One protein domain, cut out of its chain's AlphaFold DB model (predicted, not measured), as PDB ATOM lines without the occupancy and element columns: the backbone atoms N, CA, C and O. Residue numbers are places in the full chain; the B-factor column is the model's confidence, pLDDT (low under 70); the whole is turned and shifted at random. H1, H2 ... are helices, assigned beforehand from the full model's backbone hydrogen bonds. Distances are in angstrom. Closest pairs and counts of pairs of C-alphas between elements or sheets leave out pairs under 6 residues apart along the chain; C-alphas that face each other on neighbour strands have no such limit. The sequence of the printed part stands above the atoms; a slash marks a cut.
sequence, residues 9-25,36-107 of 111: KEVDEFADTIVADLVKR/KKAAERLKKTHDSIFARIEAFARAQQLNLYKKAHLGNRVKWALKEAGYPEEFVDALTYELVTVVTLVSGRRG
ATOM      1  N   LYS A   9     -28.969 -19.925   3.915       87.31
ATOM      2  CA  LYS A   9     -29.090 -20.047   2.458       87.31
ATOM      3  C   LYS A   9     -28.115 -21.079   1.887       87.31
ATOM      4  O   LYS A   9     -28.521 -21.941   1.125       87.31
ATOM      5  N   GLU A  10     -26.859 -21.054   2.334       87.38
ATOM      6  CA  GLU A  10     -25.856 -22.047   1.920       87.38
ATOM      7  C   GLU A  10     -26.201 -23.471   2.386       87.38
ATOM      8  O   GLU A  10     -25.854 -24.442   1.720       87.38
ATOM      9  N   VAL A  11     -26.875 -23.608   3.533       90.94
ATOM     10  CA  VAL A  11     -27.332 -24.904   4.056       90.94
ATOM     11  C   VAL A  11     -28.502 -25.427   3.226       90.94
ATOM     12  O   VAL A  11     -28.501 -26.604   2.877       90.94
ATOM     13  N   ASP A  12     -29.455 -24.560   2.884       92.56
ATOM     14  CA  ASP A  12     -30.616 -24.892   2.058       92.56
ATOM     15  C   ASP A  12     -30.193 -25.279   0.638       92.56
ATOM     16  O   ASP A  12     -30.537 -26.359   0.166       92.56
ATOM     17  N   GLU A  13     -29.364 -24.458  -0.011       93.06
ATOM     18  CA  GLU A  13     -28.834 -24.736  -1.351       93.06
ATOM     19  C   GLU A  13     -28.034 -26.043  -1.380       93.06
ATOM     20  O   GLU A  13     -28.161 -26.846  -2.312       93.06
ATOM     21  N   PHE A  14     -27.226 -26.294  -0.345       93.38
ATOM     22  CA  PHE A  14     -26.485 -27.543  -0.228       93.38
ATOM     23  C   PHE A  14     -27.418 -28.748  -0.060       93.38
ATOM     24  O   PHE A  14     -27.252 -29.742  -0.771       93.38
ATOM     25  N   ALA A  15     -28.404 -28.655   0.839       94.88
ATOM     26  CA  ALA A  15     -29.394 -29.701   1.082       94.88
ATOM     27  C   ALA A  15     -30.171 -30.051  -0.196       94.88
ATOM     28  O   ALA A  15     -30.269 -31.220  -0.571       94.88
ATOM     29  N   ASP A  16     -30.656 -29.032  -0.901       94.69
ATOM     30  CA  ASP A  16     -31.429 -29.199  -2.127       94.69
ATOM     31  C   ASP A  16     -30.576 -29.845  -3.224       94.69
ATOM     32  O   ASP A  16     -31.032 -30.753  -3.922       94.69
ATOM     33  N   THR A  17     -29.300 -29.461  -3.323       95.00
ATOM     34  CA  THR A  17     -28.374 -30.048  -4.298       95.00
ATOM     35  C   THR A  17     -28.127 -31.534  -4.029       95.00
ATOM     36  O   THR A  17     -28.159 -32.339  -4.963       95.00
ATOM     37  N   ILE A  18     -27.873 -31.936  -2.776       95.06
ATOM     38  CA  ILE A  18     -27.608 -33.352  -2.470       95.06
ATOM     39  C   ILE A  18     -28.852 -34.223  -2.665       95.06
ATOM     40  O   ILE A  18     -28.726 -35.351  -3.144       95.06
ATOM     41  N   VAL A  19     -30.045 -33.700  -2.365       95.94
ATOM     42  CA  VAL A  19     -31.304 -34.423  -2.579       95.94
ATOM     43  C   VAL A  19     -31.609 -34.544  -4.069       95.94
ATOM     44  O   VAL A  19     -31.931 -35.638  -4.530       95.94
ATOM     45  N   ALA A  20     -31.436 -33.471  -4.845       95.44
ATOM     46  CA  ALA A  20     -31.611 -33.514  -6.295       95.44
ATOM     47  C   ALA A  20     -30.672 -34.540  -6.951       95.44
ATOM     48  O   ALA A  20     -31.097 -35.327  -7.801       95.44
ATOM     49  N   ASP A  21     -29.408 -34.587  -6.523       93.62
ATOM     50  CA  ASP A  21     -28.446 -35.574  -7.012       93.62
ATOM     51  C   ASP A  21     -28.804 -37.008  -6.599       93.62
ATOM     52  O   ASP A  21     -28.642 -37.929  -7.407       93.62
ATOM     53  N   LEU A  22     -29.314 -37.206  -5.378       94.38
ATOM     54  CA  LEU A  22     -29.797 -38.505  -4.916       94.38
ATOM     55  C   LEU A  22     -30.968 -38.984  -5.774       94.38
ATOM     56  O   LEU A  22     -30.878 -40.055  -6.363       94.38
ATOM     57  N   VAL A  23     -32.011 -38.163  -5.926       94.88
ATOM     58  CA  VAL A  23     -33.199 -38.468  -6.746       94.88
ATOM     59  C   VAL A  23     -32.819 -38.784  -8.189       94.88
ATOM     60  O   VAL A  23     -33.323 -39.745  -8.769       94.88
ATOM     61  N   LYS A  24     -31.889 -38.021  -8.769       93.19
ATOM     62  CA  LYS A  24     -31.426 -38.229 -10.145       93.19
ATOM     63  C   LYS A  24     -30.708 -39.568 -10.334       93.19
ATOM     64  O   LYS A  24     -30.848 -40.197 -11.382       93.19
ATOM     65  N   ARG A  25     -29.882 -39.983  -9.369       90.88
ATOM     66  CA  ARG A  25     -29.020 -41.178  -9.487       90.88
ATOM     67  C   ARG A  25     -29.675 -42.445  -8.943       90.88
ATOM     68  O   ARG A  25     -29.368 -43.543  -9.413       90.88
ATOM     69  N   LYS A  36     -28.636 -56.518  -7.936       81.69
ATOM     70  CA  LYS A  36     -27.203 -56.243  -7.715       81.69
ATOM     71  C   LYS A  36     -26.793 -54.864  -8.257       81.69
ATOM     72  O   LYS A  36     -26.113 -54.102  -7.579       81.69
ATOM     73  N   LYS A  37     -27.307 -54.498  -9.438       80.81
ATOM     74  CA  LYS A  37     -27.108 -53.170 -10.043       80.81
ATOM     75  C   LYS A  37     -27.732 -52.024  -9.236       80.81
ATOM     76  O   LYS A  37     -27.159 -50.940  -9.224       80.81
ATOM     77  N   ALA A  38     -28.889 -52.222  -8.602       82.50
ATOM     78  CA  ALA A  38     -29.528 -51.194  -7.779       82.50
ATOM     79  C   ALA A  38     -28.736 -50.961  -6.485       82.50
ATOM     80  O   ALA A  38     -28.447 -49.814  -6.153       82.50
ATOM     81  N   ALA A  39     -28.279 -52.035  -5.834       84.38
ATOM     82  CA  ALA A  39     -27.422 -51.952  -4.651       84.38
ATOM     83  C   ALA A  39     -26.078 -51.259  -4.947       84.38
ATOM     84  O   ALA A  39     -25.655 -50.374  -4.208       84.38
ATOM     85  N   GLU A  40     -25.422 -51.595  -6.064       87.88
ATOM     86  CA  GLU A  40     -24.180 -50.931  -6.486       87.88
ATOM     87  C   GLU A  40     -24.386 -49.440  -6.795       87.88
ATOM     88  O   GLU A  40     -23.533 -48.613  -6.465       87.88
ATOM     89  N   ARG A  41     -25.512 -49.078  -7.423       87.44
ATOM     90  CA  ARG A  41     -25.870 -47.677  -7.693       87.44
ATOM     91  C   ARG A  41     -26.147 -46.907  -6.412       87.44
ATOM     92  O   ARG A  41     -25.658 -45.785  -6.287       87.44
ATOM     93  N   LEU A  42     -26.882 -47.507  -5.476       89.00
ATOM     94  CA  LEU A  42     -27.147 -46.918  -4.170       89.00
ATOM     95  C   LEU A  42     -25.834 -46.655  -3.439       89.00
ATOM     96  O   LEU A  42     -25.587 -45.519  -3.055       89.00
ATOM     97  N   LYS A  43     -24.951 -47.658  -3.351       91.12
ATOM     98  CA  LYS A  43     -23.640 -47.515  -2.710       91.12
ATOM     99  C   LYS A  43     -22.813 -46.384  -3.327       91.12
ATOM    100  O   LYS A  43     -22.371 -45.496  -2.617       91.12
ATOM    101  N   LYS A  44     -22.658 -46.358  -4.655       92.00
ATOM    102  CA  LYS A  44     -21.894 -45.291  -5.335       92.00
ATOM    103  C   LYS A  44     -22.499 -43.904  -5.123       92.00
ATOM    104  O   LYS A  44     -21.774 -42.916  -5.027       92.00
ATOM    105  N   THR A  45     -23.826 -43.820  -5.110       92.12
ATOM    106  CA  THR A  45     -24.542 -42.562  -4.886       92.12
ATOM    107  C   THR A  45     -24.357 -42.094  -3.448       92.12
ATOM    108  O   THR A  45     -24.026 -40.930  -3.241       92.12
ATOM    109  N   HIS A  46     -24.481 -43.011  -2.487       93.62
ATOM    110  CA  HIS A  46     -24.216 -42.788  -1.069       93.62
ATOM    111  C   HIS A  46     -22.785 -42.286  -0.849       93.62
ATOM    112  O   HIS A  46     -22.628 -41.146  -0.418       93.62
ATOM    113  N   ASP A  47     -21.765 -43.032  -1.288       94.19
ATOM    114  CA  ASP A  47     -20.349 -42.657  -1.144       94.19
ATOM    115  C   ASP A  47     -20.083 -41.240  -1.696       94.19
ATOM    116  O   ASP A  47     -19.432 -40.403  -1.066       94.19
ATOM    117  N   SER A  48     -20.637 -40.934  -2.877       94.12
ATOM    118  CA  SER A  48     -20.480 -39.629  -3.528       94.12
ATOM    119  C   SER A  48     -21.167 -38.488  -2.773       94.12
ATOM    120  O   SER A  48     -20.652 -37.368  -2.782       94.12
ATOM    121  N   ILE A  49     -22.340 -38.728  -2.188       94.44
ATOM    122  CA  ILE A  49     -23.087 -37.719  -1.429       94.44
ATOM    123  C   ILE A  49     -22.414 -37.483  -0.079       94.44
ATOM    124  O   ILE A  49     -22.170 -36.332   0.285       94.44
ATOM    125  N   PHE A  50     -22.039 -38.546   0.629       95.44
ATOM    126  CA  PHE A  50     -21.423 -38.442   1.948       95.44
ATOM    127  C   PHE A  50     -20.035 -37.803   1.904       95.44
ATOM    128  O   PHE A  50     -19.740 -36.953   2.744       95.44
ATOM    129  N   ALA A  51     -19.241 -38.053   0.859       95.25
ATOM    130  CA  ALA A  51     -17.991 -37.323   0.643       95.25
ATOM    131  C   ALA A  51     -18.204 -35.795   0.549       95.25
ATOM    132  O   ALA A  51     -17.406 -35.011   1.068       95.25
ATOM    133  N   ARG A  52     -19.302 -35.350  -0.078       94.06
ATOM    134  CA  ARG A  52     -19.651 -33.924  -0.194       94.06
ATOM    135  C   ARG A  52     -20.195 -33.353   1.109       94.06
ATOM    136  O   ARG A  52     -19.852 -32.224   1.441       94.06
ATOM    137  N   ILE A  53     -20.994 -34.123   1.848       94.25
ATOM    138  CA  ILE A  53     -21.470 -33.753   3.192       94.25
ATOM    139  C   ILE A  53     -20.283 -33.529   4.123       94.25
ATOM    140  O   ILE A  53     -20.218 -32.505   4.803       94.25
ATOM    141  N   GLU A  54     -19.304 -34.434   4.120       93.94
ATOM    142  CA  GLU A  54     -18.087 -34.267   4.907       93.94
ATOM    143  C   GLU A  54     -17.298 -33.024   4.496       93.94
ATOM    144  O   GLU A  54     -16.885 -32.248   5.359       93.94
ATOM    145  N   ALA A  55     -17.093 -32.809   3.192       92.19
ATOM    146  CA  ALA A  55     -16.388 -31.632   2.693       92.19
ATOM    147  C   ALA A  55     -17.091 -30.329   3.110       92.19
ATOM    148  O   ALA A  55     -16.443 -29.417   3.626       92.19
ATOM    149  N   PHE A  56     -18.419 -30.275   2.972       91.44
ATOM    150  CA  PHE A  56     -19.242 -29.150   3.409       91.44
ATOM    151  C   PHE A  56     -19.116 -28.916   4.918       91.44
ATOM    152  O   PHE A  56     -18.841 -27.797   5.344       91.44
ATOM    153  N   ALA A  57     -19.214 -29.969   5.733       90.81
ATOM    154  CA  ALA A  57     -19.104 -29.875   7.187       90.81
ATOM    155  C   ALA A  57     -17.701 -29.477   7.686       90.81
ATOM    156  O   ALA A  57     -17.583 -28.931   8.784       90.81
ATOM    157  N   ARG A  58     -16.636 -29.740   6.910       89.12
ATOM    158  CA  ARG A  58     -15.269 -29.263   7.203       89.12
ATOM    159  C   ARG A  58     -15.103 -27.785   6.851       89.12
ATOM    160  O   ARG A  58     -14.512 -27.031   7.632       89.12
ATOM    161  N   ALA A  59     -15.606 -27.390   5.679       86.50
ATOM    162  CA  ALA A  59     -15.510 -26.026   5.173       86.50
ATOM    163  C   ALA A  59     -16.344 -25.049   6.014       86.50
ATOM    164  O   ALA A  59     -15.860 -23.981   6.392       86.50
ATOM    165  N   GLN A  60     -17.567 -25.444   6.364       81.88
ATOM    166  CA  GLN A  60     -18.538 -24.599   7.047       81.88
ATOM    167  C   GLN A  60     -18.452 -24.722   8.570       81.88
ATOM    168  O   GLN A  60     -18.359 -25.814   9.129       81.88
ATOM    169  N   GLN A  61     -18.567 -23.593   9.277       78.56
ATOM    170  CA  GLN A  61     -18.804 -23.605  10.723       78.56
ATOM    171  C   GLN A  61     -20.285 -23.865  11.015       78.56
ATOM    172  O   GLN A  61     -21.074 -22.952  11.267       78.56
ATOM    173  N   LEU A  62     -20.669 -25.139  10.968       84.50
ATOM    174  CA  LEU A  62     -22.024 -25.570  11.292       84.50
ATOM    175  C   LEU A  62     -22.215 -25.572  12.815       84.50
ATOM    176  O   LEU A  62     -21.736 -26.460  13.523       84.50
ATOM    177  N   ASN A  63     -22.922 -24.563  13.328       88.25
ATOM    178  CA  ASN A  63     -23.419 -24.554  14.705       88.25
ATOM    179  C   ASN A  63     -24.557 -25.587  14.877       88.25
ATOM    180  O   ASN A  63     -25.053 -26.144  13.897       88.25
ATOM    181  N   LEU A  64     -24.985 -25.849  16.118       89.50
ATOM    182  CA  LEU A  64     -26.045 -26.829  16.410       89.50
ATOM    183  C   LEU A  64     -27.327 -26.572  15.598       89.50
ATOM    184  O   LEU A  64     -27.900 -27.506  15.043       89.50
ATOM    185  N   TYR A  65     -27.725 -25.304  15.475       90.19
ATOM    186  CA  TYR A  65     -28.903 -24.901  14.712       90.19
ATOM    187  C   TYR A  65     -28.782 -25.252  13.222       90.19
ATOM    188  O   TYR A  65     -29.664 -25.908  12.681       90.19
ATOM    189  N   LYS A  66     -27.666 -24.910  12.568       91.44
ATOM    190  CA  LYS A  66     -27.415 -25.218  11.151       91.44
ATOM    191  C   LYS A  66     -27.378 -26.722  10.886       91.44
ATOM    192  O   LYS A  66     -27.835 -27.155   9.835       91.44
ATOM    193  N   LYS A  67     -26.881 -27.528  11.833       92.81
ATOM    194  CA  LYS A  67     -26.918 -28.999  11.727       92.81
ATOM    195  C   LYS A  67     -28.348 -29.532  11.765       92.81
ATOM    196  O   LYS A  67     -28.712 -30.347  10.923       92.81
ATOM    197  N   ALA A  68     -29.153 -29.056  12.716       94.31
ATOM    198  CA  ALA A  68     -30.561 -29.431  12.819       94.31
ATOM    199  C   ALA A  68     -31.353 -28.974  11.584       94.31
ATOM    200  O   ALA A  68     -32.140 -29.740  11.036       94.31
ATOM    201  N   HIS A  69     -31.090 -27.754  11.107       94.69
ATOM    202  CA  HIS A  69     -31.698 -27.194   9.903       94.69
ATOM    203  C   HIS A  69     -31.363 -28.021   8.658       94.69
ATOM    204  O   HIS A  69     -32.273 -28.417   7.937       94.69
ATOM    205  N   LEU A  70     -30.087 -28.379   8.466       95.19
ATOM    206  CA  LEU A  70     -29.650 -29.261   7.381       95.19
ATOM    207  C   LEU A  70     -30.374 -30.614   7.427       95.19
ATOM    208  O   LEU A  70     -30.918 -31.056   6.418       95.19
ATOM    209  N   GLY A  71     -30.403 -31.257   8.600       96.56
ATOM    210  CA  GLY A  71     -31.088 -32.537   8.783       96.56
ATOM    211  C   GLY A  71     -32.578 -32.447   8.456       96.56
ATOM    212  O   GLY A  71     -33.092 -33.274   7.709       96.56
ATOM    213  N   ASN A  72     -33.260 -31.409   8.943       97.50
ATOM    214  CA  ASN A  72     -34.680 -31.190   8.668       97.50
ATOM    215  C   ASN A  72     -34.950 -30.923   7.185       97.50
ATOM    216  O   ASN A  72     -35.881 -31.504   6.630       97.50
ATOM    217  N   ARG A  73     -34.142 -30.076   6.537       96.88
ATOM    218  CA  ARG A  73     -34.309 -29.752   5.116       96.88
ATOM    219  C   ARG A  73     -34.165 -31.000   4.250       96.88
ATOM    220  O   ARG A  73     -35.030 -31.256   3.418       96.88
ATOM    221  N   VAL A  74     -33.139 -31.813   4.507       97.50
ATOM    222  CA  VAL A  74     -32.935 -33.088   3.803       97.50
ATOM    223  C   VAL A  74     -34.080 -34.057   4.083       97.50
ATOM    224  O   VAL A  74     -34.634 -34.619   3.142       97.50
ATOM    225  N   LYS A  75     -34.488 -34.215   5.348       98.19
ATOM    226  CA  LYS A  75     -35.598 -35.099   5.729       98.19
ATOM    227  C   LYS A  75     -36.870 -34.780   4.947       98.19
ATOM    228  O   LYS A  75     -37.460 -35.678   4.351       98.19
ATOM    229  N   TRP A  76     -37.281 -33.512   4.930       98.25
ATOM    230  CA  TRP A  76     -38.492 -33.086   4.229       98.25
ATOM    231  C   TRP A  76     -38.372 -33.238   2.720       98.25
ATOM    232  O   TRP A  76     -39.261 -33.824   2.113       98.25
ATOM    233  N   ALA A  77     -37.252 -32.824   2.129       97.38
ATOM    234  CA  ALA A  77     -37.048 -32.941   0.691       97.38
ATOM    235  C   ALA A  77     -37.065 -34.409   0.211       97.38
ATOM    236  O   ALA A  77     -37.561 -34.702  -0.875       97.38
ATOM    237  N   LEU A  78     -36.595 -35.363   1.026       97.56
ATOM    238  CA  LEU A  78     -36.720 -36.791   0.714       97.56
ATOM    239  C   LEU A  78     -38.153 -37.312   0.878       97.56
ATOM    240  O   LEU A  78     -38.604 -38.107   0.054       97.56
ATOM    241  N   LYS A  79     -38.886 -36.863   1.906       97.75
ATOM    242  CA  LYS A  79     -40.311 -37.204   2.056       97.75
ATOM    243  C   LYS A  79     -41.124 -36.692   0.866       97.75
ATOM    244  O   LYS A  79     -41.888 -37.453   0.283       97.75
ATOM    245  N   GLU A  80     -40.907 -35.444   0.462       97.00
ATOM    246  CA  GLU A  80     -41.559 -34.818  -0.696       97.00
ATOM    247  C   GLU A  80     -41.189 -35.503  -2.017       97.00
ATOM    248  O   GLU A  80     -42.033 -35.644  -2.898       97.00
ATOM    249  N   ALA A  81     -39.954 -36.000  -2.139       95.94
ATOM    250  CA  ALA A  81     -39.533 -36.799  -3.286       95.94
ATOM    251  C   ALA A  81     -40.157 -38.209  -3.317       95.94
ATOM    252  O   ALA A  81     -40.026 -38.892  -4.331       95.94
ATOM    253  N   GLY A  82     -40.831 -38.656  -2.251       96.44
ATOM    254  CA  GLY A  82     -41.541 -39.937  -2.200       96.44
ATOM    255  C   GLY A  82     -40.704 -41.125  -1.720       96.44
ATOM    256  O   GLY A  82     -41.043 -42.267  -2.026       96.44
ATOM    257  N   TYR A  83     -39.605 -40.891  -0.993       96.69
ATOM    258  CA  TYR A  83     -38.838 -41.989  -0.397       96.69
ATOM    259  C   TYR A  83     -39.587 -42.652   0.771       96.69
ATOM    260  O   TYR A  83     -40.269 -41.960   1.532       96.69
ATOM    261  N   PRO A  84     -39.413 -43.973   0.977       95.88
ATOM    262  CA  PRO A  84     -39.965 -44.672   2.135       95.88
ATOM    263  C   PRO A  84     -39.444 -44.104   3.455       95.88
ATOM    264  O   PRO A  84     -38.269 -43.750   3.557       95.88
ATOM    265  N   GLU A  85     -40.294 -44.070   4.480       95.56
ATOM    266  CA  GLU A  85     -39.971 -43.435   5.765       95.56
ATOM    267  C   GLU A  85     -38.707 -44.007   6.421       95.56
ATOM    268  O   GLU A  85     -37.831 -43.241   6.813       95.56
ATOM    269  N   GLU A  86     -38.547 -45.332   6.435       95.25
ATOM    270  CA  GLU A  86     -37.351 -45.985   6.986       95.25
ATOM    271  C   GLU A  86     -36.061 -45.546   6.276       95.25
ATOM    272  O   GLU A  86     -35.031 -45.328   6.916       95.25
ATOM    273  N   PHE A  87     -36.116 -45.364   4.951       94.50
ATOM    274  CA  PHE A  87     -34.977 -44.881   4.171       94.50
ATOM    275  C   PHE A  87     -34.658 -43.422   4.506       94.50
ATOM    276  O   PHE A  87     -33.494 -43.067   4.702       94.50
ATOM    277  N   VAL A  88     -35.693 -42.579   4.588       97.44
ATOM    278  CA  VAL A  88     -35.551 -41.165   4.952       97.44
ATOM    279  C   VAL A  88     -34.907 -41.027   6.327       97.44
ATOM    280  O   VAL A  88     -33.962 -40.249   6.486       97.44
ATOM    281  N   ASP A  89     -35.398 -41.769   7.315       97.56
ATOM    282  CA  ASP A  89     -34.917 -41.679   8.689       97.56
ATOM    283  C   ASP A  89     -33.477 -42.184   8.816       97.56
ATOM    284  O   ASP A  89     -32.649 -41.494   9.415       97.56
ATOM    285  N   ALA A  90     -33.144 -43.316   8.185       96.38
ATOM    286  CA  ALA A  90     -31.785 -43.855   8.190       96.38
ATOM    287  C   ALA A  90     -30.773 -42.877   7.571       96.38
ATOM    288  O   ALA A  90     -29.757 -42.555   8.193       96.38
ATOM    289  N   LEU A  91     -31.070 -42.347   6.379       96.31
ATOM    290  CA  LEU A  91     -30.164 -41.437   5.673       96.31
ATOM    291  C   LEU A  91     -30.016 -40.104   6.419       96.31
ATOM    292  O   LEU A  91     -28.908 -39.580   6.548       96.31
ATOM    293  N   THR A  92     -31.113 -39.568   6.963       97.31
ATOM    294  CA  THR A  92     -31.084 -38.325   7.751       97.31
ATOM    295  C   THR A  92     -30.267 -38.498   9.033       97.31
ATOM    296  O   THR A  92     -29.467 -37.625   9.377       97.31
ATOM    297  N   TYR A  93     -30.438 -39.619   9.739       97.44
ATOM    298  CA  TYR A  93     -29.682 -39.915  10.955       97.44
ATOM    299  C   TYR A  93     -28.177 -40.005  10.679       97.44
ATOM    300  O   TYR A  93     -27.367 -39.404  11.395       97.44
ATOM    301  N   GLU A  94     -27.796 -40.715   9.618       97.12
ATOM    302  CA  GLU A  94     -26.400 -40.844   9.209       97.12
ATOM    303  C   GLU A  94     -25.804 -39.480   8.832       97.12
ATOM    304  O   GLU A  94     -24.730 -39.116   9.316       97.12
ATOM    305  N   LEU A  95     -26.534 -38.674   8.054       96.50
ATOM    306  CA  LEU A  95     -26.129 -37.318   7.686       96.50
ATOM    307  C   LEU A  95     -25.844 -36.456   8.920       96.50
ATOM    308  O   LEU A  95     -24.776 -35.844   9.016       96.50
ATOM    309  N   VAL A  96     -26.770 -36.408   9.883       95.81
ATOM    310  CA  VAL A  96     -26.605 -35.591  11.098       95.81
ATOM    311  C   VAL A  96     -25.431 -36.099  11.933       95.81
ATOM    312  O   VAL A  96     -24.673 -35.293  12.485       95.81
ATOM    313  N   THR A  97     -25.231 -37.418  11.984       96.44
ATOM    314  CA  THR A  97     -24.108 -38.049  12.684       96.44
ATOM    315  C   THR A  97     -22.773 -37.626  12.072       96.44
ATOM    316  O   THR A  97     -21.906 -37.109  12.783       96.44
ATOM    317  N   VAL A  98     -22.616 -37.758  10.753       94.81
ATOM    318  CA  VAL A  98     -21.389 -37.388  10.029       94.81
ATOM    319  C   VAL A  98     -21.070 -35.911  10.212       94.81
ATOM    320  O   VAL A  98     -19.962 -35.558  10.624       94.81
ATOM    321  N   VAL A  99     -22.051 -35.036   9.991       94.12
ATOM    322  CA  VAL A  99     -21.876 -33.590  10.161       94.12
ATOM    323  C   VAL A  99     -21.475 -33.256  11.602       94.12
ATOM    324  O   VAL A  99     -20.585 -32.436  11.836       94.12
ATOM    325  N   THR A 100     -22.081 -33.917  12.590       93.81
ATOM    326  CA  THR A 100     -21.760 -33.692  14.004       93.81
ATOM    327  C   THR A 100     -20.324 -34.082  14.335       93.81
ATOM    328  O   THR A 100     -19.611 -33.280  14.948       93.81
ATOM    329  N   LEU A 101     -19.879 -35.260  13.892       92.75
ATOM    330  CA  LEU A 101     -18.525 -35.765  14.125       92.75
ATOM    331  C   LEU A 101     -17.463 -34.901  13.436       92.75
ATOM    332  O   LEU A 101     -16.447 -34.558  14.047       92.75
ATOM    333  N   VAL A 102     -17.705 -34.512  12.184       90.31
ATOM    334  CA  VAL A 102     -16.777 -33.691  11.400       90.31
ATOM    335  C   VAL A 102     -16.611 -32.304  12.018       90.31
ATOM    336  O   VAL A 102     -15.481 -31.866  12.245       90.31
ATOM    337  N   SER A 103     -17.710 -31.629  12.369       82.25
ATOM    338  CA  SER A 103     -17.629 -30.312  13.008       82.25
ATOM    339  C   SER A 103     -17.030 -30.378  14.422       82.25
ATOM    340  O   SER A 103     -16.382 -29.427  14.848       82.25
ATOM    341  N   GLY A 104     -17.213 -31.488  15.150       78.69
ATOM    342  CA  GLY A 104     -16.631 -31.690  16.484       78.69
ATOM    343  C   GLY A 104     -15.108 -31.869  16.473       78.69
ATOM    344  O   GLY A 104     -14.422 -31.350  17.351       78.69
ATOM    345  N   ARG A 105     -14.551 -32.536  15.449       69.50
ATOM    346  CA  ARG A 105     -13.091 -32.706  15.288       69.50
ATOM    347  C   ARG A 105     -12.360 -31.380  15.068       69.50
ATOM    348  O   ARG A 105     -11.226 -31.238  15.511       69.50
ATOM    349  N   ARG A 106     -13.019 -30.395  14.455       58.62
ATOM    350  CA  ARG A 106     -12.455 -29.058  14.220       58.62
ATOM    351  C   ARG A 106     -12.238 -28.257  15.513       58.62
ATOM    352  O   ARG A 106     -11.318 -27.455  15.567       58.62
ATOM    353  N   GLY A 107     -13.033 -28.493  16.559       55.50
ATOM    354  CA  GLY A 107     -12.899 -27.798  17.849       55.50
ATOM    355  C   GLY A 107     -11.732 -28.271  18.726       55.50
ATOM    356  O   GLY A 107     -11.407 -27.597  19.696       55.50
TER     357      GLY A 107
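What this domain is: This is residues 9 to 25 and 36 to 107 of the 111 residues of an uncharacterized protein of Betaproteobacteria bacterium (UniProt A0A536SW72). Four helices form an elongated up-and-down bundle, each running against the one before it in the chain, with H1, H2, H4 and H3 following one another in a ring about the long axis. H2 makes one long side, meeting H1 with residues 41 to 49 and H4 with residues 50 to 58. The printed part has 89 residues with four named helices, H1 to H4 in chain order, and no named strand; its class is all helix. It is compact, with a radius of gyration of the C-alphas of 12.7 A, and spans 41 by 23 by 21 A.

Where its parts are: H1, residues 9 to 25, begins at C-alpha 9 (-29.090, -20.047, 2.458) and is 24.3 A long. H2, residues 36 to 59, begins at C-alpha 36 (-27.203, -56.243, -7.715) and is 34.9 A long. H3 is residues 64 to 80, 24.4 A. H4 is residues 85 to 106, 32.2 A, ending at C-alpha 106 (-12.455, -29.058, 14.220).

How they stand to each other: H1 touches H2 with residues 18 to 25 alone, opposite ways at a shallow tilt of 13 degrees; the closest C-alphas, of Ile 18 and Ile 49, are 6.4 A apart. H1 touches H3, the same way at 35.1 degrees, only just a steep tilt; the closest C-alphas, of Ala 15 and Val 74, are 5.6 A apart. H2 touches H4 the same way at 34.6 degrees, a shallow tilt only just short of steep; the closest C-alphas, of Ala 57 and Val 99, are 5.5 A apart. H3 and H4 touch as a helical hairpin, at a shallow tilt of 23 degrees; the closest C-alphas, of Gly 71 and Thr 92, are 5.9 A apart. H1 and H4 are apart, and so are H2 and H3. Each O i to N i+4 pair is within hydrogen-bond range in H1 and H3, 19 of 20 in H2 and 17 of 18 in H4.

The domain as a whole: The two C-alphas farthest apart, of Lys 36 and Gly 107, are 40.8 A apart. Residues 26 to 35 are not printed, and C-alphas 25 and 36 are 15.3 A apart across this cut. The links H2 to H3 and H3 to H4 are tight. Mean pLDDT of the printed part is 91.6; residues 105 to 107 are under 70.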